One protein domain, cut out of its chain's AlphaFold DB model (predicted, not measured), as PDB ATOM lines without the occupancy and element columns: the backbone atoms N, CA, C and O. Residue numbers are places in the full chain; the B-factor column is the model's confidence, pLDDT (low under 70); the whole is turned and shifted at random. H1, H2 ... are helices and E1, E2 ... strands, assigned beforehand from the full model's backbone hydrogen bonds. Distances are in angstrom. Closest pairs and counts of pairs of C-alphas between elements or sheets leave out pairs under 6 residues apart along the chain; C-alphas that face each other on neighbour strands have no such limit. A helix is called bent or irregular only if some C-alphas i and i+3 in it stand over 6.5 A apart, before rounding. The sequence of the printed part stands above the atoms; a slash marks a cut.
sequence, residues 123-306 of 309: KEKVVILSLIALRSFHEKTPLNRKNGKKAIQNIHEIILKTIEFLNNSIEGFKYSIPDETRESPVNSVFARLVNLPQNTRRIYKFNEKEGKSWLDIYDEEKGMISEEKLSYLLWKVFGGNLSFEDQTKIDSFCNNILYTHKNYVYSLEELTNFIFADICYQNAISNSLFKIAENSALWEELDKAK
ATOM      1  N   LYS A 123     -13.837  32.235  37.561       95.38
ATOM      2  CA  LYS A 123     -13.064  32.673  36.389       95.38
ATOM      3  C   LYS A 123     -11.744  33.352  36.779       95.38
ATOM      4  O   LYS A 123     -10.698  33.070  36.200       95.38
ATOM      5  N   GLU A 124     -11.783  34.257  37.752       97.25
ATOM      6  CA  GLU A 124     -10.600  34.974  38.231       97.25
ATOM      7  C   GLU A 124      -9.618  34.049  38.956       97.25
ATOM      8  O   GLU A 124      -8.411  34.185  38.764       97.25
ATOM      9  N   LYS A 125     -10.108  33.071  39.729       97.94
ATOM     10  CA  LYS A 125      -9.259  32.054  40.370       97.94
ATOM     11  C   LYS A 125      -8.464  31.250  39.343       97.94
ATOM     12  O   LYS A 125      -7.267  31.053  39.535       97.94
ATOM     13  N   VAL A 126      -9.098  30.854  38.234       97.81
ATOM     14  CA  VAL A 126      -8.427  30.157  37.118       97.81
ATOM     15  C   VAL A 126      -7.301  31.009  36.551       97.81
ATOM     16  O   VAL A 126      -6.186  30.523  36.378       97.81
ATOM     17  N   VAL A 127      -7.571  32.287  36.286       98.06
ATOM     18  CA  VAL A 127      -6.579  33.212  35.720       98.06
ATOM     19  C   VAL A 127      -5.398  33.399  36.667       98.06
ATOM     20  O   VAL A 127      -4.250  33.291  36.239       98.06
ATOM     21  N   ILE A 128      -5.665  33.649  37.950       98.62
ATOM     22  CA  ILE A 128      -4.617  33.856  38.952       98.62
ATOM     23  C   ILE A 128      -3.773  32.600  39.127       98.62
ATOM     24  O   ILE A 128      -2.549  32.687  39.035       98.62
ATOM     25  N   LEU A 129      -4.395  31.432  39.294       98.69
ATOM     26  CA  LEU A 129      -3.644  30.191  39.452       98.69
ATOM     27  C   LEU A 129      -2.851  29.835  38.187       98.69
ATOM     28  O   LEU A 129      -1.706  29.412  38.304       98.69
ATOM     29  N   SER A 130      -3.390  30.088  36.989       98.44
ATOM     30  CA  SER A 130      -2.656  29.877  35.729       98.44
ATOM     31  C   SER A 130      -1.387  30.736  35.659       98.44
ATOM     32  O   SER A 130      -0.330  30.257  35.250       98.44
ATOM     33  N   LEU A 131      -1.472  32.005  36.077       98.62
ATOM     34  CA  LEU A 131      -0.324  32.916  36.105       98.62
ATOM     35  C   LEU A 131       0.705  32.528  37.173       98.62
ATOM     36  O   LEU A 131       1.905  32.636  36.915       98.62
ATOM     37  N   ILE A 132       0.247  32.058  38.340       98.62
ATOM     38  CA  ILE A 132       1.111  31.524  39.403       98.62
ATOM     39  C   ILE A 132       1.848  30.275  38.917       98.62
ATOM     40  O   ILE A 132       3.069  30.201  39.035       98.62
ATOM     41  N   ALA A 133       1.124  29.326  38.326       98.06
ATOM     42  CA  ALA A 133       1.671  28.065  37.843       98.06
ATOM     43  C   ALA A 133       2.706  28.270  36.724       98.06
ATOM     44  O   ALA A 133       3.724  27.589  36.686       98.06
ATOM     45  N   LEU A 134       2.502  29.264  35.854       97.12
ATOM     46  CA  LEU A 134       3.493  29.662  34.850       97.12
ATOM     47  C   LEU A 134       4.633  30.532  35.397       97.12
ATOM     48  O   LEU A 134       5.575  30.817  34.662       97.12
ATOM     49  N   ARG A 135       4.556  30.972  36.658       97.31
ATOM     50  CA  ARG A 135       5.458  31.962  37.266       97.31
ATOM     51  C   ARG A 135       5.585  33.232  36.414       97.31
ATOM     52  O   ARG A 135       6.673  33.772  36.225       97.31
ATOM     53  N   SER A 136       4.453  33.739  35.916       97.44
ATOM     54  CA  SER A 136       4.370  35.029  35.213       97.44
ATOM     55  C   SER A 136       4.485  36.196  36.206       97.44
ATOM     56  O   SER A 136       3.539  36.961  36.376       97.44
ATOM     57  N   PHE A 137       5.611  36.294  36.918       97.56
ATOM     58  CA  PHE A 137       5.795  37.160  38.093       97.56
ATOM     59  C   PHE A 137       6.402  38.536  37.796       97.56
ATOM     60  O   PHE A 137       6.722  39.287  38.721       97.56
ATOM     61  N   HIS A 138       6.570  38.870  36.517       96.62
ATOM     62  CA  HIS A 138       7.175  40.123  36.097       96.62
ATOM     63  C   HIS A 138       6.701  40.549  34.702       96.62
ATOM     64  O   HIS A 138       6.319  39.707  33.885       96.62
ATOM     65  N   GLU A 139       6.771  41.847  34.397       96.00
ATOM     66  CA  GLU A 139       6.376  42.392  33.087       96.00
ATOM     67  C   GLU A 139       7.265  41.907  31.931       96.00
ATOM     68  O   GLU A 139       6.825  41.886  30.783       96.00
ATOM     69  N   LYS A 140       8.497  41.473  32.241       95.19
ATOM     70  CA  LYS A 140       9.455  40.878  31.289       95.19
ATOM     71  C   LYS A 140       9.173  39.402  30.989       95.19
ATOM     72  O   LYS A 140       9.692  38.862  30.018       95.19
ATOM     73  N   THR A 141       8.333  38.752  31.794       95.19
ATOM     74  CA  THR A 141       7.901  37.359  31.605       95.19
ATOM     75  C   THR A 141       6.369  37.247  31.687       95.19
ATOM     76  O   THR A 141       5.842  36.490  32.515       95.19
ATOM     77  N   PRO A 142       5.611  38.024  30.894       96.94
ATOM     78  CA  PRO A 142       4.164  38.028  30.969       96.94
ATOM     79  C   PRO A 142       3.583  36.832  30.213       96.94
ATOM     80  O   PRO A 142       4.132  36.366  29.216       96.94
ATOM     81  N   LEU A 143       2.406  36.371  30.624       96.38
ATOM     82  CA  LEU A 143       1.591  35.509  29.778       96.38
ATOM     83  C   LEU A 143       1.062  36.344  28.610       96.38
ATOM     84  O   LEU A 143       0.322  37.310  28.813       96.38
ATOM     85  N   ASN A 144       1.423  35.958  27.388       95.19
ATOM     86  CA  ASN A 144       1.097  36.697  26.174       95.19
ATOM     87  C   ASN A 144       0.052  35.959  25.317       95.19
ATOM     88  O   ASN A 144       0.348  34.976  24.637       95.19
ATOM     89  N   ARG A 145      -1.185  36.471  25.306       92.88
ATOM     90  CA  ARG A 145      -2.324  35.909  24.550       92.88
ATOM     91  C   ARG A 145      -2.336  36.286  23.068       92.88
ATOM     92  O   ARG A 145      -3.226  35.863  22.334       92.88
ATOM     93  N   LYS A 146      -1.375  37.095  22.622       91.56
ATOM     94  CA  LYS A 146      -1.146  37.429  21.208       91.56
ATOM     95  C   LYS A 146       0.120  36.771  20.659       91.56
ATOM     96  O   LYS A 146       0.550  37.104  19.558       91.56
ATOM     97  N   ASN A 147       0.711  35.846  21.416       88.81
ATOM     98  CA  ASN A 147       1.842  35.050  20.963       88.81
ATOM     99  C   ASN A 147       1.414  34.054  19.856       88.81
ATOM    100  O   ASN A 147       0.247  33.977  19.466       88.81
ATOM    101  N   GLY A 148       2.361  33.286  19.319       89.81
ATOM    102  CA  GLY A 148       2.116  32.346  18.227       89.81
ATOM    103  C   GLY A 148       1.096  31.249  18.565       89.81
ATOM    104  O   GLY A 148       0.902  30.879  19.721       89.81
ATOM    105  N   LYS A 149       0.481  30.654  17.531       90.69
ATOM    106  CA  LYS A 149      -0.581  29.631  17.656       90.69
ATOM    107  C   LYS A 149      -0.243  28.498  18.639       90.69
ATOM    108  O   LYS A 149      -1.105  28.084  19.409       90.69
ATOM    109  N   LYS A 150       1.010  28.026  18.642       92.50
ATOM    110  CA  LYS A 150       1.488  26.980  19.564       92.50
ATOM    111  C   LYS A 150       1.456  27.430  21.029       92.50
ATOM    112  O   LYS A 150       1.046  26.650  21.887       92.50
ATOM    113  N   ALA A 151       1.841  28.675  21.306       94.00
ATOM    114  CA  ALA A 151       1.771  29.256  22.642       94.00
ATOM    115  C   ALA A 151       0.317  29.371  23.107       94.00
ATOM    116  O   ALA A 151      -0.003  28.930  24.203       94.00
ATOM    117  N   ILE A 152      -0.585  29.851  22.245       93.12
ATOM    118  CA  ILE A 152      -2.020  29.949  22.562       93.12
ATOM    119  C   ILE A 152      -2.629  28.579  22.876       93.12
ATOM    120  O   ILE A 152      -3.389  28.456  23.832       93.12
ATOM    121  N   GLN A 153      -2.265  27.537  22.124       93.56
ATOM    122  CA  GLN A 153      -2.709  26.171  22.407       93.56
ATOM    123  C   GLN A 153      -2.213  25.674  23.774       93.56
ATOM    124  O   GLN A 153      -2.986  25.077  24.517       93.56
ATOM    125  N   ASN A 154      -0.959  25.962  24.132       96.69
ATOM    126  CA  ASN A 154      -0.416  25.607  25.447       96.69
ATOM    127  C   ASN A 154      -1.081  26.410  26.572       96.69
ATOM    128  O   ASN A 154      -1.397  25.846  27.610       96.69
ATOM    129  N   ILE A 155      -1.357  27.700  26.366       96.56
ATOM    130  CA  ILE A 155      -2.108  28.509  27.334       96.56
ATOM    131  C   ILE A 155      -3.508  27.921  27.542       96.56
ATOM    132  O   ILE A 155      -3.961  27.814  28.678       96.56
ATOM    133  N   HIS A 156      -4.183  27.504  26.469       95.12
ATOM    134  CA  HIS A 156      -5.486  26.854  26.576       95.12
ATOM    135  C   HIS A 156      -5.412  25.560  27.400       95.12
ATOM    136  O   HIS A 156      -6.225  25.364  28.299       95.12
ATOM    137  N   GLU A 157      -4.410  24.716  27.151       96.19
ATOM    138  CA  GLU A 157      -4.195  23.487  27.921       96.19
ATOM    139  C   GLU A 157      -3.943  23.771  29.410       96.19
ATOM    140  O   GLU A 157      -4.509  23.097  30.270       96.19
ATOM    141  N   ILE A 158      -3.158  24.802  29.732       97.62
ATOM    142  CA  ILE A 158      -2.921  25.232  31.117       97.62
ATOM    143  C   ILE A 158      -4.223  25.660  31.784       97.62
ATOM    144  O   ILE A 158      -4.475  25.271  32.923       97.62
ATOM    145  N   ILE A 159      -5.059  26.433  31.091       96.81
ATOM    146  CA  ILE A 159      -6.363  26.853  31.612       96.81
ATOM    147  C   ILE A 159      -7.224  25.620  31.907       96.81
ATOM    148  O   ILE A 159      -7.779  25.529  32.997       96.81
ATOM    149  N   LEU A 160      -7.301  24.656  30.984       95.88
ATOM    150  CA  LEU A 160      -8.073  23.424  31.179       95.88
ATOM    151  C   LEU A 160      -7.571  22.619  32.385       95.88
ATOM    152  O   LEU A 160      -8.369  22.272  33.253       95.88
ATOM    153  N   LYS A 161      -6.254  22.409  32.495       97.69
ATOM    154  CA  LYS A 161      -5.635  21.739  33.652       97.69
ATOM    155  C   LYS A 161      -5.888  22.491  34.958       97.69
ATOM    156  O   LYS A 161      -6.095  21.873  35.995       97.69
ATOM    157  N   THR A 162      -5.893  23.821  34.913       98.12
ATOM    158  CA  THR A 162      -6.178  24.670  36.077       98.12
ATOM    159  C   THR A 162      -7.635  24.543  36.512       98.12
ATOM    160  O   THR A 162      -7.905  24.420  37.702       98.12
ATOM    161  N   ILE A 163      -8.576  24.530  35.566       96.81
ATOM    162  CA  ILE A 163     -10.000  24.307  35.841       96.81
ATOM    163  C   ILE A 163     -10.210  22.931  36.470       96.81
ATOM    164  O   ILE A 163     -10.867  22.830  37.501       96.81
ATOM    165  N   GLU A 164      -9.631  21.884  35.881       96.81
ATOM    166  CA  GLU A 164      -9.711  20.517  36.402       96.81
ATOM    167  C   GLU A 164      -9.135  20.419  37.819       96.81
ATOM    168  O   GLU A 164      -9.780  19.882  38.720       96.81
ATOM    169  N   PHE A 165      -7.957  21.004  38.048       97.75
ATOM    170  CA  PHE A 165      -7.329  21.022  39.363       97.75
ATOM    171  C   PHE A 165      -8.195  21.739  40.408       97.75
ATOM    172  O   PHE A 165      -8.393  21.216  41.506       97.75
ATOM    173  N   LEU A 166      -8.747  22.910  40.072       96.81
ATOM    174  CA  LEU A 166      -9.606  23.681  40.974       96.81
ATOM    175  C   LEU A 166     -10.936  22.976  41.257       96.81
ATOM    176  O   LEU A 166     -11.353  22.964  42.410       96.81
ATOM    177  N   ASN A 167     -11.559  22.342  40.256       93.75
ATOM    178  CA  ASN A 167     -12.772  21.533  40.443       93.75
ATOM    179  C   ASN A 167     -12.563  20.430  41.493       93.75
ATOM    180  O   ASN A 167     -13.467  20.145  42.275       93.75
ATOM    181  N   ASN A 168     -11.375  19.823  41.513       90.25
ATOM    182  CA  ASN A 168     -11.044  18.746  42.444       90.25
ATOM    183  C   ASN A 168     -10.572  19.254  43.816       90.25
ATOM    184  O   ASN A 168     -10.668  18.522  44.798       90.25
ATOM    185  N   SER A 169     -10.045  20.479  43.882       87.56
ATOM    186  CA  SER A 169      -9.385  21.014  45.083       87.56
ATOM    187  C   SER A 169     -10.228  22.033  45.849       87.56
ATOM    188  O   SER A 169      -9.905  22.354  46.989       87.56
ATOM    189  N   ILE A 170     -11.279  22.586  45.238       89.69
ATOM    190  CA  ILE A 170     -12.107  23.636  45.834       89.69
ATOM    191  C   ILE A 170     -13.573  23.230  45.780       89.69
ATOM    192  O   ILE A 170     -14.178  23.121  44.714       89.69
ATOM    193  N   GLU A 171     -14.174  23.085  46.958       87.75
ATOM    194  CA  GLU A 171     -15.594  22.785  47.081       87.75
ATOM    195  C   GLU A 171     -16.460  23.885  46.441       87.75
ATOM    196  O   GLU A 171     -16.283  25.082  46.685       87.75
ATOM    197  N   GLY A 172     -17.420  23.471  45.612       86.81
ATOM    198  CA  GLY A 172     -18.401  24.365  44.993       86.81
ATOM    199  C   GLY A 172     -17.881  25.209  43.827       86.81
ATOM    200  O   GLY A 172     -18.672  25.965  43.260       86.81
ATOM    201  N   PHE A 173     -16.608  25.073  43.442       92.25
ATOM    202  CA  PHE A 173     -16.048  25.737  42.268       92.25
ATOM    203  C   PHE A 173     -16.747  25.248  40.989       92.25
ATOM    204  O   PHE A 173     -16.884  24.044  40.763       92.25
ATOM    205  N   LYS A 174     -17.233  26.181  40.160       89.06
ATOM    206  CA  LYS A 174     -17.945  25.878  38.911       89.06
ATOM    207  C   LYS A 174     -17.547  26.860  37.820       89.06
ATOM    208  O   LYS A 174     -18.145  27.924  37.663       89.06
ATOM    209  N   TYR A 175     -16.576  26.463  37.008       91.00
ATOM    210  CA  TYR A 175     -16.216  27.206  35.810       91.00
ATOM    211  C   TYR A 175     -16.014  26.277  34.621       91.00
ATOM    212  O   TYR A 175     -15.305  25.277  34.703       91.00
ATOM    213  N   SER A 176     -16.619  26.645  33.499       86.75
ATOM    214  CA  SER A 176     -16.369  26.048  32.197       86.75
ATOM    215  C   SER A 176     -16.005  27.145  31.207       86.75
ATOM    216  O   SER A 176     -16.412  28.306  31.337       86.75
ATOM    217  N   ILE A 177     -15.207  26.776  30.213       82.94
ATOM    218  CA  ILE A 177     -14.896  27.669  29.105       82.94
ATOM    219  C   ILE A 177     -16.151  27.769  28.218       82.94
ATOM    220  O   ILE A 177     -16.748  26.735  27.919       82.94
ATOM    221  N   PRO A 178     -16.581  28.977  27.806       76.19
ATOM    222  CA  PRO A 178     -17.687  29.133  26.864       76.19
ATOM    223  C   PRO A 178     -17.393  28.442  25.526       76.19
ATOM    224  O   PRO A 178     -16.284  28.586  25.008       76.19
ATOM    225  N   ASP A 179     -18.391  27.766  24.948       65.06
ATOM    226  CA  ASP A 179     -18.261  27.124  23.636       65.06
ATOM    227  C   ASP A 179     -17.876  28.140  22.544       65.06
ATOM    228  O   ASP A 179     -18.439  29.238  22.436       65.06
ATOM    229  N   GLU A 180     -16.881  27.763  21.735       62.41
ATOM    230  CA  GLU A 180     -16.312  28.585  20.669       62.41
ATOM    231  C   GLU A 180     -17.385  28.984  19.654       62.41
ATOM    232  O   GLU A 180     -17.866  28.165  18.875       62.41
ATOM    233  N   THR A 181     -17.728  30.272  19.603       51.91
ATOM    234  CA  THR A 181     -18.543  30.783  18.491       51.91
ATOM    235  C   THR A 181     -17.919  31.961  17.751       51.91
ATOM    236  O   THR A 181     -18.236  32.122  16.575       51.91
ATOM    237  N   ARG A 182     -16.991  32.742  18.344       55.09
ATOM    238  CA  ARG A 182     -16.261  33.836  17.641       55.09
ATOM    239  C   ARG A 182     -14.883  34.236  18.196       55.09
ATOM    240  O   ARG A 182     -14.144  34.923  17.497       55.09
ATOM    241  N   GLU A 183     -14.534  33.863  19.422       63.22
ATOM    242  CA  GLU A 183     -13.334  34.347  20.119       63.22
ATOM    243  C   GLU A 183     -12.504  33.164  20.632       63.22
ATOM    244  O   GLU A 183     -13.067  32.135  20.998       63.22
ATOM    245  N   SER A 184     -11.170  33.298  20.645       79.69
ATOM    246  CA  SER A 184     -10.287  32.264  21.202       79.69
ATOM    247  C   SER A 184     -10.708  31.930  22.644       79.69
ATOM    248  O   SER A 184     -10.876  32.867  23.432       79.69
ATOM    249  N   PRO A 185     -10.800  30.642  23.027       83.94
ATOM    250  CA  PRO A 185     -11.048  30.205  24.405       83.94
ATOM    251  C   PRO A 185     -10.179  30.907  25.449       83.94
ATOM    252  O   PRO A 185     -10.627  31.259  26.535       83.94
ATOM    253  N   VAL A 186      -8.920  31.176  25.099       89.81
ATOM    254  CA  VAL A 186      -7.988  31.899  25.966       89.81
ATOM    255  C   VAL A 186      -8.440  33.346  26.155       89.81
ATOM    256  O   VAL A 186      -8.471  33.851  27.273       89.81
ATOM    257  N   ASN A 187      -8.831  34.031  25.082       88.75
ATOM    258  CA  ASN A 187      -9.288  35.416  25.177       88.75
ATOM    259  C   ASN A 187     -10.614  35.524  25.928       88.75
ATOM    260  O   ASN A 187     -10.756  36.430  26.743       88.75
ATOM    261  N   SER A 188     -11.536  34.571  25.763       88.62
ATOM    262  CA  SER A 188     -12.801  34.577  26.504       88.62
ATOM    263  C   SER A 188     -12.582  34.456  28.023       88.62
ATOM    264  O   SER A 188     -13.249  35.147  28.803       88.62
ATOM    265  N   VAL A 189     -11.589  33.669  28.457       91.50
ATOM    266  CA  VAL A 189     -11.182  33.525  29.870       91.50
ATOM    267  C   VAL A 189     -10.533  34.800  30.415       91.50
ATOM    268  O   VAL A 189     -10.716  35.130  31.583       91.50
ATOM    269  N   PHE A 190      -9.835  35.575  29.588       91.94
ATOM    270  CA  PHE A 190      -9.223  36.836  30.021       91.94
ATOM    271  C   PHE A 190     -10.092  38.077  29.766       91.94
ATOM    272  O   PHE A 190      -9.799  39.161  30.271       91.94
ATOM    273  N   ALA A 191     -11.193  37.933  29.032       86.69
ATOM    274  CA  ALA A 191     -12.097  39.028  28.732       86.69
ATOM    275  C   ALA A 191     -12.832  39.514  29.989       86.69
ATOM    276  O   ALA A 191     -13.309  38.723  30.808       86.69
ATOM    277  N   ARG A 192     -13.022  40.835  30.083       84.44
ATOM    278  CA  ARG A 192     -13.857  41.493  31.107       84.44
ATOM    279  C   ARG A 192     -13.424  41.217  32.558       84.44
ATOM    280  O   ARG A 192     -14.257  41.267  33.456       84.44
ATOM    281  N   LEU A 193     -12.131  41.002  32.805       91.06
ATOM    282  CA  LEU A 193     -11.542  40.916  34.153       91.06
ATOM    283  C   LEU A 193     -11.367  42.308  34.798       91.06
ATOM    284  O   LEU A 193     -10.301  42.647  35.304       91.06
ATOM    285  N   VAL A 194     -12.408  43.145  34.737       87.50
ATOM    286  CA  VAL A 194     -12.341  44.575  35.099       87.50
ATOM    287  C   VAL A 194     -12.017  44.773  36.581       87.50
ATOM    288  O   VAL A 194     -11.265  45.681  36.930       87.50
ATOM    289  N   ASN A 195     -12.533  43.889  37.437       90.38
ATOM    290  CA  ASN A 195     -12.374  43.984  38.888       90.38
ATOM    291  C   ASN A 195     -11.151  43.213  39.400       90.38
ATOM    292  O   ASN A 195     -10.716  43.446  40.526       90.38
ATOM    293  N   LEU A 196     -10.531  42.352  38.581       94.94
ATOM    294  CA  LEU A 196      -9.407  41.518  39.009       94.94
ATOM    295  C   LEU A 196      -8.218  42.328  39.565       94.94
ATOM    296  O   LEU A 196      -7.684  41.945  40.612       94.94
ATOM    297  N   PRO A 197      -7.814  43.473  38.970       94.25
ATOM    298  CA  PRO A 197      -6.817  44.340  39.588       94.25
ATOM    299  C   PRO A 197      -7.227  44.820  40.986       94.25
ATOM    300  O   PRO A 197      -6.389  44.867  41.873       94.25
ATOM    301  N   GLN A 198      -8.492  45.164  41.230       90.88
ATOM    302  CA  GLN A 198      -8.949  45.602  42.559       90.88
ATOM    303  C   GLN A 198      -8.997  44.431  43.552       90.88
ATOM    304  O   GLN A 198      -8.485  44.540  44.671       90.88
ATOM    305  N   ASN A 199      -9.516  43.282  43.119       93.00
ATOM    306  CA  ASN A 199      -9.643  42.070  43.936       93.00
ATOM    307  C   ASN A 199      -8.276  41.514  44.366       93.00
ATOM    308  O   ASN A 199      -8.128  40.942  45.446       93.00
ATOM    309  N   THR A 200      -7.244  41.757  43.559       94.81
ATOM    310  CA  THR A 200      -5.853  41.362  43.834       94.81
ATOM    311  C   THR A 200      -4.996  42.493  44.396       94.81
ATOM    312  O   THR A 200      -3.776  42.359  44.418       94.81
ATOM    313  N   ARG A 201      -5.580  43.625  44.822       92.56
ATOM    314  CA  ARG A 201      -4.826  44.788  45.345       92.56
ATOM    315  C   ARG A 201      -3.725  45.273  44.386       92.56
ATOM    316  O   ARG A 201      -2.641  45.680  44.787       92.56
ATOM    317  N   ARG A 202      -4.032  45.237  43.091       93.88
ATOM    318  CA  ARG A 202      -3.184  45.576  41.939       93.88
ATOM    319  C   ARG A 202      -1.943  44.705  41.773       93.88
ATOM    320  O   ARG A 202      -1.037  45.126  41.053       93.88
ATOM    321  N   ILE A 203      -1.905  43.519  42.381       97.50
ATOM    322  CA  ILE A 203      -0.864  42.526  42.091       97.50
ATOM    323  C   ILE A 203      -1.062  41.987  40.671       97.50
ATOM    324  O   ILE A 203      -0.101  41.899  39.918       97.50
ATOM    325  N   TYR A 204      -2.298  41.691  40.254       98.19
ATOM    326  CA  TYR A 204      -2.570  41.385  38.850       98.19
ATOM    327  C   TYR A 204      -2.404  42.637  37.984       98.19
ATOM    328  O   TYR A 204      -3.014  43.681  38.245       98.19
ATOM    329  N   LYS A 205      -1.612  42.504  36.920       97.69
ATOM    330  CA  LYS A 205      -1.391  43.528  35.902       97.69
ATOM    331  C   LYS A 205      -1.759  42.989  34.526       97.69
ATOM    332  O   LYS A 205      -1.620  41.799  34.233       97.69
ATOM    333  N   PHE A 206      -2.201  43.889  33.656       96.06
ATOM    334  CA  PHE A 206      -2.477  43.562  32.266       96.06
ATOM    335  C   PHE A 206      -2.220  44.757  31.350       96.06
ATOM    336  O   PHE A 206      -2.405  45.911  31.734       96.06
ATOM    337  N   ASN A 207      -1.833  44.456  30.115       94.44
ATOM    338  CA  ASN A 207      -1.783  45.386  28.998       94.44
ATOM    339  C   ASN A 207      -2.694  44.829  27.900       94.44
ATOM    340  O   ASN A 207      -2.328  43.902  27.177       94.44
ATOM    341  N   GLU A 208      -3.899  45.390  27.787       88.25
ATOM    342  CA  GLU A 208      -4.925  44.901  26.857       88.25
ATOM    343  C   GLU A 208      -4.512  45.069  25.388       88.25
ATOM    344  O   GLU A 208      -4.774  44.206  24.545       88.25
ATOM    345  N   LYS A 209      -3.787  46.151  25.076       89.56
ATOM    346  CA  LYS A 209      -3.287  46.415  23.721       89.56
ATOM    347  C   LYS A 209      -2.318  45.324  23.274       89.56
ATOM    348  O   LYS A 209      -2.401  44.873  22.132       89.56
ATOM    349  N   GLU A 210      -1.452  44.860  24.167       91.00
ATOM    350  CA  GLU A 210      -0.478  43.798  23.886       91.00
ATOM    351  C   GLU A 210      -1.005  42.389  24.191       91.00
ATOM    352  O   GLU A 210      -0.399  41.412  23.770       91.00
ATOM    353  N   GLY A 211      -2.146  42.258  24.872       92.75
ATOM    354  CA  GLY A 211      -2.673  40.964  25.318       92.75
ATOM    355  C   GLY A 211      -1.787  40.278  26.361       92.75
ATOM    356  O   GLY A 211      -1.786  39.050  26.448       92.75
ATOM    357  N   LYS A 212      -1.022  41.062  27.128       95.81
ATOM    358  CA  LYS A 212      -0.075  40.581  28.139       95.81
ATOM    359  C   LYS A 212      -0.670  40.687  29.536       95.81
ATOM    360  O   LYS A 212      -1.305  41.690  29.861       95.81
ATOM    361  N   SER A 213      -0.435  39.681  30.369       97.25
ATOM    362  CA  SER A 213      -0.839  39.670  31.779       97.25
ATOM    363  C   SER A 213       0.248  39.056  32.655       97.25
ATOM    364  O   SER A 213       0.875  38.076  32.263       97.25
ATOM    365  N   TRP A 214       0.461  39.619  33.840       98.12
ATOM    366  CA  TRP A 214       1.449  39.139  34.808       98.12
ATOM    367  C   TRP A 214       1.014  39.475  36.234       98.12
ATOM    368  O   TRP A 214       0.029  40.183  36.459       98.12
ATOM    369  N   LEU A 215       1.745  38.940  37.203       98.56
ATOM    370  CA  LEU A 215       1.589  39.220  38.619       98.56
ATOM    371  C   LEU A 215       2.808  40.011  39.085       98.56
ATOM    372  O   LEU A 215       3.929  39.552  38.941       98.56
ATOM    373  N   ASP A 216       2.597  41.192  39.641       97.94
ATOM    374  CA  ASP A 216       3.635  42.081  40.166       97.94
ATOM    375  C   ASP A 216       4.113  41.594  41.545       97.94
ATOM    376  O   ASP A 216       3.740  42.139  42.588       97.94
ATOM    377  N   ILE A 217       4.859  40.486  41.544       96.88
ATOM    378  CA  ILE A 217       5.318  39.770  42.746       96.88
ATOM    379  C   ILE A 217       6.842  39.821  42.880       96.88
ATOM    380  O   ILE A 217       7.347  39.795  44.001       96.88
ATOM    381  N   TYR A 218       7.576  39.896  41.771       96.62
ATOM    382  CA  TYR A 218       9.029  39.988  41.797       96.62
ATOM    383  C   TYR A 218       9.495  41.405  42.162       96.62
ATOM    384  O   TYR A 218       9.114  42.376  41.515       96.62
ATOM    385  N   ASP A 219      10.310  41.508  43.207       92.50
ATOM    386  CA  ASP A 219      10.999  42.727  43.628       92.50
ATOM    387  C   ASP A 219      12.356  42.767  42.907       92.50
ATOM    388  O   ASP A 219      13.289  42.059  43.297       92.50
ATOM    389  N   GLU A 220      12.447  43.538  41.813       89.44
ATOM    390  CA  GLU A 220      13.678  43.640  41.013       89.44
ATOM    391  C   GLU A 220      14.848  44.222  41.819       89.44
ATOM    392  O   GLU A 220      15.985  43.806  41.609       89.44
ATOM    393  N   GLU A 221      14.586  45.142  42.754       89.62
ATOM    394  CA  GLU A 221      15.630  45.782  43.564       89.62
ATOM    395  C   GLU A 221      16.280  44.784  44.523       89.62
ATOM    396  O   GLU A 221      17.496  44.802  44.723       89.62
ATOM    397  N   LYS A 222      15.477  43.886  45.105       89.00
ATOM    398  CA  LYS A 222      15.967  42.838  46.013       89.00
ATOM    399  C   LYS A 222      16.346  41.545  45.304       89.00
ATOM    400  O   LYS A 222      16.966  40.683  45.924       89.00
ATOM    401  N   GLY A 223      15.948  41.382  44.047       89.81
ATOM    402  CA  GLY A 223      16.103  40.136  43.307       89.81
ATOM    403  C   GLY A 223      15.341  38.970  43.945       89.81
ATOM    404  O   GLY A 223      15.859  37.858  44.004       89.81
ATOM    405  N   MET A 224      14.145  39.218  44.493       92.94
ATOM    406  CA  MET A 224      13.388  38.221  45.263       92.94
ATOM    407  C   MET A 224      11.896  38.221  44.926       92.94
ATOM    408  O   MET A 224      11.307  39.241  44.581       92.94
ATOM    409  N   ILE A 225      11.253  37.061  45.068       95.19
ATOM    410  CA  ILE A 225       9.792  36.933  44.987       95.19
ATOM    411  C   ILE A 225       9.188  37.388  46.320       95.19
ATOM    412  O   ILE A 225       9.582  36.915  47.383       95.19
ATOM    413  N   SER A 226       8.195  38.276  46.272       95.25
ATOM    414  CA  SER A 226       7.404  38.649  47.445       95.25
ATOM    415  C   SER A 226       6.494  37.492  47.867       95.25
ATOM    416  O   SER A 226       5.384  37.327  47.356       95.25
ATOM    417  N   GLU A 227       6.957  36.695  48.831       93.75
ATOM    418  CA  GLU A 227       6.170  35.600  49.414       93.75
ATOM    419  C   GLU A 227       4.864  36.103  50.048       93.75
ATOM    420  O   GLU A 227       3.854  35.410  50.021       93.75
ATOM    421  N   GLU A 228       4.846  37.336  50.560       93.69
ATOM    422  CA  GLU A 228       3.638  37.981  51.077       93.69
ATOM    423  C   GLU A 228       2.569  38.118  49.980       93.69
ATOM    424  O   GLU A 228       1.477  37.559  50.104       93.69
ATOM    425  N   LYS A 229       2.901  38.776  48.858       95.94
ATOM    426  CA  LYS A 229       1.980  38.950  47.723       95.94
ATOM    427  C   LYS A 229       1.533  37.607  47.146       95.94
ATOM    428  O   LYS A 229       0.358  37.440  46.819       95.94
ATOM    429  N   LEU A 230       2.456  36.654  47.016       97.12
ATOM    430  CA  LEU A 230       2.156  35.327  46.486       97.12
ATOM    431  C   LEU A 230       1.247  34.527  47.433       97.12
ATOM    432  O   LEU A 230       0.263  33.948  46.973       97.12
ATOM    433  N   SER A 231       1.510  34.554  48.743       96.12
ATOM    434  CA  SER A 231       0.665  33.904  49.755       96.12
ATOM    435  C   SER A 231      -0.746  34.492  49.778       96.12
ATOM    436  O   SER A 231      -1.717  33.741  49.817       96.12
ATOM    437  N   TYR A 232      -0.883  35.815  49.637       96.00
ATOM    438  CA  TYR A 232      -2.183  36.475  49.535       96.00
ATOM    439  C   TYR A 232      -2.967  36.007  48.301       96.00
ATOM    440  O   TYR A 232      -4.153  35.701  48.409       96.00
ATOM    441  N   LEU A 233      -2.331  35.897  47.127       97.56
ATOM    442  CA  LEU A 233      -3.015  35.392  45.930       97.56
ATOM    443  C   LEU A 233      -3.404  33.915  46.046       97.56
ATOM    444  O   LEU A 233      -4.494  33.541  45.617       97.56
ATOM    445  N   LEU A 234      -2.547  33.077  46.631       97.06
ATOM    446  CA  LEU A 234      -2.870  31.671  46.873       97.06
ATOM    447  C   LEU A 234      -4.031  31.539  47.871       97.06
ATOM    448  O   LEU A 234      -4.972  30.793  47.610       97.06
ATOM    449  N   TRP A 235      -4.039  32.336  48.943       95.81
ATOM    450  CA  TRP A 235      -5.172  32.436  49.867       95.81
ATOM    451  C   TRP A 235      -6.450  32.916  49.166       95.81
ATOM    452  O   TRP A 235      -7.529  32.384  49.408       95.81
ATOM    453  N   LYS A 236      -6.360  33.871  48.233       94.94
ATOM    454  CA  LYS A 236      -7.515  34.312  47.433       94.94
ATOM    455  C   LYS A 236      -8.103  33.202  46.560       94.94
ATOM    456  O   LYS A 236      -9.310  33.206  46.305       94.94
ATOM    457  N   VAL A 237      -7.264  32.287  46.077       96.69
ATOM    458  CA  VAL A 237      -7.698  31.143  45.268       96.69
ATOM    459  C   VAL A 237      -8.311  30.062  46.156       96.69
ATOM    460  O   VAL A 237      -9.455  29.679  45.918       96.69
ATOM    461  N   PHE A 238      -7.585  29.616  47.183       94.56
ATOM    462  CA  PHE A 238      -7.880  28.394  47.940       94.56
ATOM    463  C   PHE A 238      -8.481  28.618  49.337       94.56
ATOM    464  O   PHE A 238      -9.042  27.695  49.923       94.56
ATOM    465  N   GLY A 239      -8.404  29.830  49.881       89.06
ATOM    466  CA  GLY A 239      -8.786  30.143  51.259       89.06
ATOM    467  C   GLY A 239      -7.677  29.860  52.280       89.06
ATOM    468  O   GLY A 239      -6.513  29.691  51.928       89.06
ATOM    469  N   GLY A 240      -8.041  29.871  53.569       81.06
ATOM    470  CA  GLY A 240      -7.094  29.792  54.694       81.06
ATOM    471  C   GLY A 240      -6.841  28.401  55.281       81.06
ATOM    472  O   GLY A 240      -5.857  28.224  55.989       81.06
ATOM    473  N   ASN A 241      -7.690  27.412  54.991       78.25
ATOM    474  CA  ASN A 241      -7.627  26.087  55.617       78.25
ATOM    475  C   ASN A 241      -7.096  25.041  54.631       78.25
ATOM    476  O   ASN A 241      -7.872  24.250  54.101       78.25
ATOM    477  N   LEU A 242      -5.786  25.049  54.376       88.88
ATOM    478  CA  LEU A 242      -5.137  24.055  53.515       88.88
ATOM    479  C   LEU A 242      -4.381  23.023  54.341       88.88
ATOM    480  O   LEU A 242      -3.473  23.375  55.099       88.88
ATOM    481  N   SER A 243      -4.712  21.745  54.151       91.00
ATOM    482  CA  SER A 243      -3.926  20.658  54.729       91.00
ATOM    483  C   SER A 243      -2.531  20.605  54.093       91.00
ATOM    484  O   SER A 243      -2.313  21.099  52.986       91.00
ATOM    485  N   PHE A 244      -1.566  19.978  54.770       90.50
ATOM    486  CA  PHE A 244      -0.227  19.773  54.205       90.50
ATOM    487  C   PHE A 244      -0.264  18.987  52.879       90.50
ATOM    488  O   PHE A 244       0.515  19.252  51.960       90.50
ATOM    489  N   GLU A 245      -1.201  18.043  52.757       93.31
ATOM    490  CA  GLU A 245      -1.407  17.270  51.533       93.31
ATOM    491  C   GLU A 245      -1.896  18.164  50.383       93.31
ATOM    492  O   GLU A 245      -1.369  18.077  49.273       93.31
ATOM    493  N   ASP A 246      -2.837  19.076  50.649       93.62
ATOM    494  CA  ASP A 246      -3.324  20.037  49.652       93.62
ATOM    495  C   ASP A 246      -2.214  20.990  49.213       93.62
ATOM    496  O   ASP A 246      -2.034  21.224  48.020       93.62
ATOM    497  N   GLN A 247      -1.409  21.487  50.157       94.00
ATOM    498  CA  GLN A 247      -0.259  22.338  49.845       94.00
ATOM    499  C   GLN A 247       0.734  21.616  48.922       94.00
ATOM    500  O   GLN A 247       1.163  22.171  47.909       94.00
ATOM    501  N   THR A 248       1.032  20.346  49.210       94.81
ATOM    502  CA  THR A 248       1.918  19.516  48.377       94.81
ATOM    503  C   THR A 248       1.343  19.303  46.973       94.81
ATOM    504  O   THR A 248       2.076  19.382  45.982       94.81
ATOM    505  N   LYS A 249       0.027  19.072  46.860       96.44
ATOM    506  CA  LYS A 249      -0.673  18.946  45.571       96.44
ATOM    507  C   LYS A 249      -0.606  20.242  44.762       96.44
ATOM    508  O   LYS A 249      -0.326  20.184  43.566       96.44
ATOM    509  N   ILE A 250      -0.823  21.396  45.398       97.19
ATOM    510  CA  ILE A 250      -0.780  22.714  44.745       97.19
ATOM    511  C   ILE A 250       0.630  23.029  44.234       97.19
ATOM    512  O   ILE A 250       0.783  23.433  43.079       97.19
ATOM    513  N   ASP A 251       1.658  22.823  45.060       96.50
ATOM    514  CA  ASP A 251       3.053  23.038  44.662       96.50
ATOM    515  C   ASP A 251       3.442  22.127  43.485       96.50
ATOM    516  O   ASP A 251       3.939  22.598  42.457       96.50
ATOM    517  N   SER A 252       3.100  20.838  43.577       96.62
ATOM    518  CA  SER A 252       3.345  19.857  42.513       96.62
ATOM    519  C   SER A 252       2.635  20.224  41.210       96.62
ATOM    520  O   SER A 252       3.228  20.129  40.134       96.62
ATOM    521  N   PHE A 253       1.381  20.680  41.290       98.06
ATOM    522  CA  PHE A 253       0.621  21.160  40.140       98.06
ATOM    523  C   PHE A 253       1.320  22.346  39.466       98.06
ATOM    524  O   PHE A 253       1.574  22.306  38.258       98.06
ATOM    525  N   CYS A 254       1.688  23.374  40.237       97.88
ATOM    526  CA  CYS A 254       2.345  24.570  39.708       97.88
ATOM    527  C   CYS A 254       3.683  24.228  39.039       97.88
ATOM    528  O   CYS A 254       3.957  24.675  37.924       97.88
ATOM    529  N   ASN A 255       4.494  23.388  39.683       95.94
ATOM    530  CA  ASN A 255       5.787  22.968  39.151       95.94
ATOM    531  C   ASN A 255       5.633  22.144  37.864       95.94
ATOM    532  O   ASN A 255       6.347  22.386  36.892       95.94
ATOM    533  N   ASN A 256       4.662  21.227  37.807       97.12
ATOM    534  CA  ASN A 256       4.382  20.445  36.603       97.12
ATOM    535  C   ASN A 256       3.976  21.342  35.420       97.12
ATOM    536  O   ASN A 256       4.529  21.213  34.324       97.12
ATOM    537  N   ILE A 257       3.065  22.297  35.645       97.94
ATOM    538  CA  ILE A 257       2.662  23.263  34.615       97.94
ATOM    539  C   ILE A 257       3.871  24.039  34.094       97.94
ATOM    540  O   ILE A 257       4.064  24.119  32.878       97.94
ATOM    541  N   LEU A 258       4.706  24.565  34.995       96.38
ATOM    542  CA  LEU A 258       5.897  25.311  34.616       96.38
ATOM    543  C   LEU A 258       6.833  24.472  33.740       96.38
ATOM    544  O   LEU A 258       7.166  24.885  32.628       96.38
ATOM    545  N   TYR A 259       7.256  23.299  34.220       94.69
ATOM    546  CA  TYR A 259       8.227  22.461  33.512       94.69
ATOM    547  C   TYR A 259       7.700  21.967  32.163       94.69
ATOM    548  O   TYR A 259       8.461  21.902  31.197       94.69
ATOM    549  N   THR A 260       6.403  21.675  32.078       97.12
ATOM    550  CA  THR A 260       5.779  21.196  30.843       97.12
ATOM    551  C   THR A 260       5.628  22.309  29.809       97.12
ATOM    552  O   THR A 260       5.887  22.086  28.626       97.12
ATOM    553  N   HIS A 261       5.212  23.512  30.225       96.69
ATOM    554  CA  HIS A 261       4.716  24.514  29.281       96.69
ATOM    555  C   HIS A 261       5.605  25.747  29.086       96.69
ATOM    556  O   HIS A 261       5.460  26.411  28.055       96.69
ATOM    557  N   LYS A 262       6.545  26.058  29.995       94.69
ATOM    558  CA  LYS A 262       7.363  27.291  29.938       94.69
ATOM    559  C   LYS A 262       7.959  27.545  28.547       94.69
ATOM    560  O   LYS A 262       7.779  28.621  27.982       94.69
ATOM    561  N   ASN A 263       8.607  26.534  27.969       94.38
ATOM    562  CA  ASN A 263       9.322  26.643  26.690       94.38
ATOM    563  C   ASN A 263       8.400  26.795  25.465       94.38
ATOM    564  O   ASN A 263       8.882  27.021  24.357       94.38
ATOM    565  N   TYR A 264       7.085  26.637  25.638       95.56
ATOM    566  CA  TYR A 264       6.095  26.764  24.568       95.56
ATOM    567  C   TYR A 264       5.243  28.024  24.689       95.56
ATOM    568  O   TYR A 264       4.698  28.474  23.682       95.56
ATOM    569  N   VAL A 265       5.102  28.563  25.901       95.31
ATOM    570  CA  VAL A 265       4.262  29.731  26.192       95.31
ATOM    571  C   VAL A 265       5.024  31.036  25.989       95.31
ATOM    572  O   VAL A 265       4.475  31.976  25.412       95.31
ATOM    573  N   TYR A 266       6.275  31.087  26.438       95.25
ATOM    574  CA  TYR A 266       7.099  32.290  26.373       95.25
ATOM    575  C   TYR A 266       7.854  32.380  25.046       95.25
ATOM    576  O   TYR A 266       8.363  31.387  24.524       95.25
ATOM    577  N   SER A 267       7.921  33.587  24.493       92.38
ATOM    578  CA  SER A 267       8.792  33.912  23.364       92.38
ATOM    579  C   SER A 267      10.272  33.802  23.754       92.38
ATOM    580  O   SER A 267      10.617  33.742  24.932       92.38
ATOM    581  N   LEU A 268      11.172  33.802  22.766       91.19
ATOM    582  CA  LEU A 268      12.614  33.703  23.023       91.19
ATOM    583  C   LEU A 268      13.138  34.866  23.889       91.19
ATOM    584  O   LEU A 268      13.974  34.660  24.769       91.19
ATOM    585  N   GLU A 269      12.620  36.074  23.666       91.50
ATOM    586  CA  GLU A 269      12.940  37.264  24.461       91.50
ATOM    587  C   GLU A 269      12.459  37.115  25.911       91.50
ATOM    588  O   GLU A 269      13.220  37.334  26.853       91.50
ATOM    589  N   GLU A 270      11.217  36.670  26.105       93.50
ATOM    590  CA  GLU A 270      10.643  36.438  27.436       93.50
ATOM    591  C   GLU A 270      11.386  35.306  28.172       93.50
ATOM    592  O   GLU A 270      11.673  35.431  29.358       93.50
ATOM    593  N   LEU A 271      11.774  34.234  27.468       92.88
ATOM    594  CA  LEU A 271      12.579  33.136  28.020       92.88
ATOM    595  C   LEU A 271      13.974  33.588  28.452       92.88
ATOM    596  O   LEU A 271      14.470  33.105  29.465       92.88
ATOM    597  N   THR A 272      14.590  34.518  27.718       91.69
ATOM    598  CA  THR A 272      15.904  35.082  28.076       91.69
ATOM    599  C   THR A 272      15.840  35.836  29.406       91.69
ATOM    600  O   THR A 272      16.797  35.825  30.171       91.69
ATOM    601  N   ASN A 273      14.690  36.440  29.714       89.75
ATOM    602  CA  ASN A 273      14.436  37.125  30.981       89.75
ATOM    603  C   ASN A 273      13.836  36.202  32.060       89.75
ATOM    604  O   ASN A 273      13.559  36.652  33.175       89.75
ATOM    605  N   PHE A 274      13.603  34.922  31.756       93.25
ATOM    606  CA  PHE A 274      12.930  34.004  32.666       93.25
ATOM    607  C   PHE A 274      13.900  33.401  33.681       93.25
ATOM    608  O   PHE A 274      14.470  32.334  33.461       93.25
ATOM    609  N   ILE A 275      14.004  34.052  34.836       91.25
ATOM    610  CA  ILE A 275      14.806  33.581  35.977       91.25
ATOM    611  C   ILE A 275      14.016  32.669  36.922       91.25
ATOM    612  O   ILE A 275      14.574  31.970  37.758       91.25
ATOM    613  N   PHE A 276      12.686  32.631  36.809       92.88
ATOM    614  CA  PHE A 276      11.838  31.962  37.798       92.88
ATOM    615  C   PHE A 276      11.882  30.435  37.728       92.88
ATOM    616  O   PHE A 276      11.111  29.798  38.425       92.88
ATOM    617  N   ALA A 277      12.733  29.829  36.899       86.94
ATOM    618  CA  ALA A 277      12.992  28.387  36.912       86.94
ATOM    619  C   ALA A 277      14.250  28.031  37.724       86.94
ATOM    620  O   ALA A 277      14.524  26.847  37.918       86.94
ATOM    621  N   ASP A 278      14.995  29.037  38.182       87.62
ATOM    622  CA  ASP A 278      16.247  28.854  38.902       87.62
ATOM    623  C   ASP A 278      16.009  28.258  40.293       87.62
ATOM    624  O   ASP A 278      14.949  28.430  40.905       87.62
ATOM    625  N   ILE A 279      17.035  27.580  40.815       84.94
ATOM    626  CA  ILE A 279      16.977  26.859  42.094       84.94
ATOM    627  C   ILE A 279      16.558  27.760  43.264       84.94
ATOM    628  O   ILE A 279      15.820  27.328  44.146       84.94
ATOM    629  N   CYS A 280      16.942  29.041  43.227       85.69
ATOM    630  CA  CYS A 280      16.596  30.036  44.243       85.69
ATOM    631  C   CYS A 280      15.083  30.278  44.366       85.69
ATOM    632  O   CYS A 280      14.616  30.696  45.420       85.69
ATOM    633  N   TYR A 281      14.308  29.995  43.314       88.88
ATOM    634  CA  TYR A 281      12.856  30.187  43.288       88.88
ATOM    635  C   TYR A 281      12.080  28.872  43.327       88.88
ATOM    636  O   TYR A 281      10.850  28.883  43.255       88.88
ATOM    637  N   GLN A 282      12.764  27.729  43.430       87.25
ATOM    638  CA  GLN A 282      12.127  26.414  43.381       87.25
ATOM    639  C   GLN A 282      11.062  26.247  44.473       87.25
ATOM    640  O   GLN A 282       9.986  25.737  44.180       87.25
ATOM    641  N   ASN A 283      11.326  26.773  45.672       91.00
ATOM    642  CA  ASN A 283      10.446  26.648  46.837       91.00
ATOM    643  C   ASN A 283       9.488  27.836  47.024       91.00
ATOM    644  O   ASN A 283       8.778  27.887  48.022       91.00
ATOM    645  N   ALA A 284       9.443  28.799  46.095       93.56
ATOM    646  CA  ALA A 284       8.675  30.033  46.286       93.56
ATOM    647  C   ALA A 284       7.171  29.781  46.507       93.56
ATOM    648  O   ALA A 284       6.548  30.451  47.333       93.56
ATOM    649  N   ILE A 285       6.591  28.806  45.793       95.25
ATOM    650  CA  ILE A 285       5.183  28.418  45.954       95.25
ATOM    651  C   ILE A 285       4.972  27.750  47.317       95.25
ATOM    652  O   ILE A 285       4.168  28.245  48.100       95.25
ATOM    653  N   SER A 286       5.724  26.689  47.622       93.94
ATOM    654  CA  SER A 286       5.659  25.980  48.909       93.94
ATOM    655  C   SER A 286       5.829  26.905  50.125       93.94
ATOM    656  O   SER A 286       4.983  26.910  51.021       93.94
ATOM    657  N   ASN A 287       6.836  27.787  50.122       93.75
ATOM    658  CA  ASN A 287       7.039  28.776  51.187       93.75
ATOM    659  C   ASN A 287       5.824  29.706  51.343       93.75
ATOM    660  O   ASN A 287       5.385  30.003  52.454       93.75
ATOM    661  N   SER A 288       5.259  30.158  50.222       95.31
ATOM    662  CA  SER A 288       4.096  31.048  50.227       95.31
ATOM    663  C   SER A 288       2.818  30.339  50.678       95.31
ATOM    664  O   SER A 288       1.977  30.970  51.313       95.31
ATOM    665  N   LEU A 289       2.667  29.041  50.392       94.19
ATOM    666  CA  LEU A 289       1.561  28.218  50.892       94.19
ATOM    667  C   LEU A 289       1.620  28.081  52.415       94.19
ATOM    668  O   LEU A 289       0.598  28.253  53.075       94.19
ATOM    669  N   PHE A 290       2.812  27.863  52.981       91.06
ATOM    670  CA  PHE A 290       2.997  27.790  54.432       91.06
ATOM    671  C   PHE A 290       2.566  29.093  55.127       91.06
ATOM    672  O   PHE A 290       1.854  29.082  56.134       91.06
ATOM    673  N   LYS A 291       2.893  30.235  54.511       90.81
ATOM    674  CA  LYS A 291       2.522  31.575  54.987       90.81
ATOM    675  C   LYS A 291       1.027  31.884  54.942       90.81
ATOM    676  O   LYS A 291       0.602  32.858  55.564       90.81
ATOM    677  N   ILE A 292       0.211  31.095  54.237       89.81
ATOM    678  CA  ILE A 292      -1.247  31.290  54.234       89.81
ATOM    679  C   ILE A 292      -1.811  31.098  55.637       89.81
ATOM    680  O   ILE A 292      -2.601  31.926  56.085       89.81
ATOM    681  N   ALA A 293      -1.400  30.035  56.335       79.56
ATOM    682  CA  ALA A 293      -1.893  29.745  57.678       79.56
ATOM    683  C   ALA A 293      -1.506  30.865  58.657       79.56
ATOM    684  O   ALA A 293      -2.360  31.365  59.390       79.56
ATOM    685  N   GLU A 294      -0.248  31.314  58.584       83.81
ATOM    686  CA  GLU A 294       0.315  32.379  59.426       83.81
ATOM    687  C   GLU A 294      -0.402  33.724  59.246       83.81
ATOM    688  O   GLU A 294      -0.596  34.456  60.214       83.81
ATOM    689  N   ASN A 295      -0.831  34.041  58.019       88.69
ATOM    690  CA  ASN A 295      -1.385  35.351  57.670       88.69
ATOM    691  C   ASN A 295      -2.895  35.331  57.381       88.69
ATOM    692  O   ASN A 295      -3.463  36.353  57.007       88.69
ATOM    693  N   SER A 296      -3.573  34.197  57.562       82.56
ATOM    694  CA  SER A 296      -4.998  34.031  57.237       82.56
ATOM    695  C   SER A 296      -5.894  35.098  57.883       82.56
ATOM    696  O   SER A 296      -6.744  35.679  57.209       82.56
ATOM    697  N   ALA A 297      -5.659  35.417  59.159       85.12
ATOM    698  CA  ALA A 297      -6.386  36.464  59.878       85.12
ATOM    699  C   ALA A 297      -6.142  37.864  59.288       85.12
ATOM    700  O   ALA A 297      -7.090  38.632  59.122       85.12
ATOM    701  N   LEU A 298      -4.893  38.171  58.918       88.62
ATOM    702  CA  LEU A 298      -4.527  39.422  58.251       88.62
ATOM    703  C   LEU A 298      -5.237  39.536  56.897       88.62
ATOM    704  O   LEU A 298      -5.808  40.576  56.578       88.62
ATOM    705  N   TRP A 299      -5.257  38.459  56.112       89.31
ATOM    706  CA  TRP A 299      -5.938  38.430  54.819       89.31
ATOM    707  C   TRP A 299      -7.443  38.629  54.943       89.31
ATOM    708  O   TRP A 299      -8.027  39.428  54.208       89.31
ATOM    709  N   GLU A 300      -8.070  37.977  55.921       86.69
ATOM    710  CA  GLU A 300      -9.477  38.209  56.218       86.69
ATOM    711  C   GLU A 300      -9.758  39.651  56.640       86.69
ATOM    712  O   GLU A 300     -10.782  40.203  56.245       86.69
ATOM    713  N   GLU A 301      -8.891  40.267  57.444       85.06
ATOM    714  CA  GLU A 301      -9.034  41.667  57.846       85.06
ATOM    715  C   GLU A 301      -8.923  42.605  56.642       85.06
ATOM    716  O   GLU A 301      -9.785  43.467  56.445       85.06
ATOM    717  N   LEU A 302      -7.921  42.384  55.787       82.25
ATOM    718  CA  LEU A 302      -7.734  43.136  54.550       82.25
ATOM    719  C   LEU A 302      -8.957  43.050  53.623       82.25
ATOM    720  O   LEU A 302      -9.252  44.029  52.938       82.25
ATOM    721  N   ASP A 303      -9.684  41.935  53.619       78.75
ATOM    722  CA  ASP A 303     -10.932  41.771  52.861       78.75
ATOM    723  C   ASP A 303     -12.177  42.295  53.609       78.75
ATOM    724  O   ASP A 303     -13.177  42.669  52.992       78.75
ATOM    725  N   LYS A 304     -12.150  42.334  54.949       71.31
ATOM    726  CA  LYS A 304     -13.255  42.818  55.799       71.31
ATOM    727  C   LYS A 304     -13.272  44.332  55.975       71.31
ATOM    728  O   LYS A 304     -14.339  44.852  56.309       71.31
ATOM    729  N   ALA A 305     -12.160  45.034  55.738       58.06
ATOM    730  CA  ALA A 305     -11.962  46.466  56.010       58.06
ATOM    731  C   ALA A 305     -12.968  47.442  55.345       58.06
ATOM    732  O   ALA A 305     -12.841  48.652  55.504       58.06
ATOM    733  N   LYS A 306     -14.007  46.950  54.655       55.88
ATOM    734  CA  LYS A 306     -15.092  47.732  54.038       55.88
ATOM    735  C   LYS A 306     -16.522  47.282  54.354       55.88
ATOM    736  O   LYS A 306     -17.466  47.794  53.767       55.88
TER     737      LYS A 306
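Overview. This is residues 123 to 306 of the 309 residues of an uncharacterized protein of Methanosarcina vacuolata Z-761 (UniProt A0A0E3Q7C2). H1 sits in the middle, covered on one side by two long helices, H2 and H6, which lie side by side and cross it, and on the other side by a small hairpin, E1 and E2. H5 packs on H1, and the bent last helix, H8, crosses H5 with its first arm. The printed part has 184 residues with eight named helices and two named strands, in the order H1 H2 H3 H4 E1 E2 H5 H6 H7 H8; it is mostly helix, and its one sheet, E1 - E2, is antiparallel. It is compact, with a radius of gyration of the C-alphas of 15.6 A and spans of 42 by 37 by 32 A.

Arrangement. H1, residues 123 to 133, is the hub, touching four helices. H2, residues 149 to 169, touches it with residues 158 to 166 alone; the closest C-alphas, Val 126 and Thr 162, are 6.0 A apart. H3, residues 185 to 190, touches H2, closest at the C-alphas of His 156 and Val 186, 5.7 A, and only just touches H1, with 3 pairs of C-alphas within 8 A. H4, residues 196 to 199, is close to H1 but not clearly touching, 6.7 A between the closest C-alphas, Glu 124 and Leu 196. E1, residues 204 to 207, and E2, residues 212 to 215, form an antiparallel hairpin; N 205 and O 214 are 2.9 A apart, within hydrogen-bond range. The closest C-alphas of H1 and E2, Leu 131 and Trp 214, are 6.6 A apart. H5, residues 227 to 238, touches H1 with residues 233 to 237 alone, at a steep tilt of 42 degrees, opposite ways; the C-alphas of Lys 125 and Val 237 are closest, 5.2 A. H6, residues 244 to 265, touches H2 at a shallow tilt of 8 degrees, opposite ways, closest at the C-alphas of Ala 151 and Val 265, 4.4 A. H7, residues 268 to 272, is close to H6 but not clearly touching, 7.4 A between the closest C-alphas, Asn 263 and Leu 271. H8, residues 284 to 304, was assigned as one helix by its hydrogen bonds but is bent, C-alphas 294 and 297 being 7.9 A apart; H8a, residues 284 to 294, and H8b, residues 297 to 304, stand at 82 degrees. H8a touches H5, closest at the C-alphas of Ser 231 and Ser 288, 4.5 A. H8b is close to H5 but not clearly touching, 6.8 A between the closest C-alphas, Tyr 232 and Trp 299. Every O i to N i+4 pair is within hydrogen-bond range in H1, H2, H3, H5, H7 and H8b; H6 has 16 of 18, H8a 5 of 7, and H4 is too short for one.

Along the chain. H1 begins at C-alpha 123, (-13.064, 32.673, 36.389). H2 and H6 are each 30.1 A long. H6 is irregular, with C-alphas 260 and 263 7.7 A apart, and has a kink of 35 degrees near residue 259. H8b ends at C-alpha 304, (-13.255, 42.818, 55.799).

Size, cuts and confidence. The two C-alphas farthest apart, Thr 181 and Lys 222, are 45.8 A apart. The printed part has no cut; the long links are H1 to H2, H2 to H3, E2 to H5 and H7 to H8. Residues 179 to 183 and 305 to 306 have pLDDT under 70.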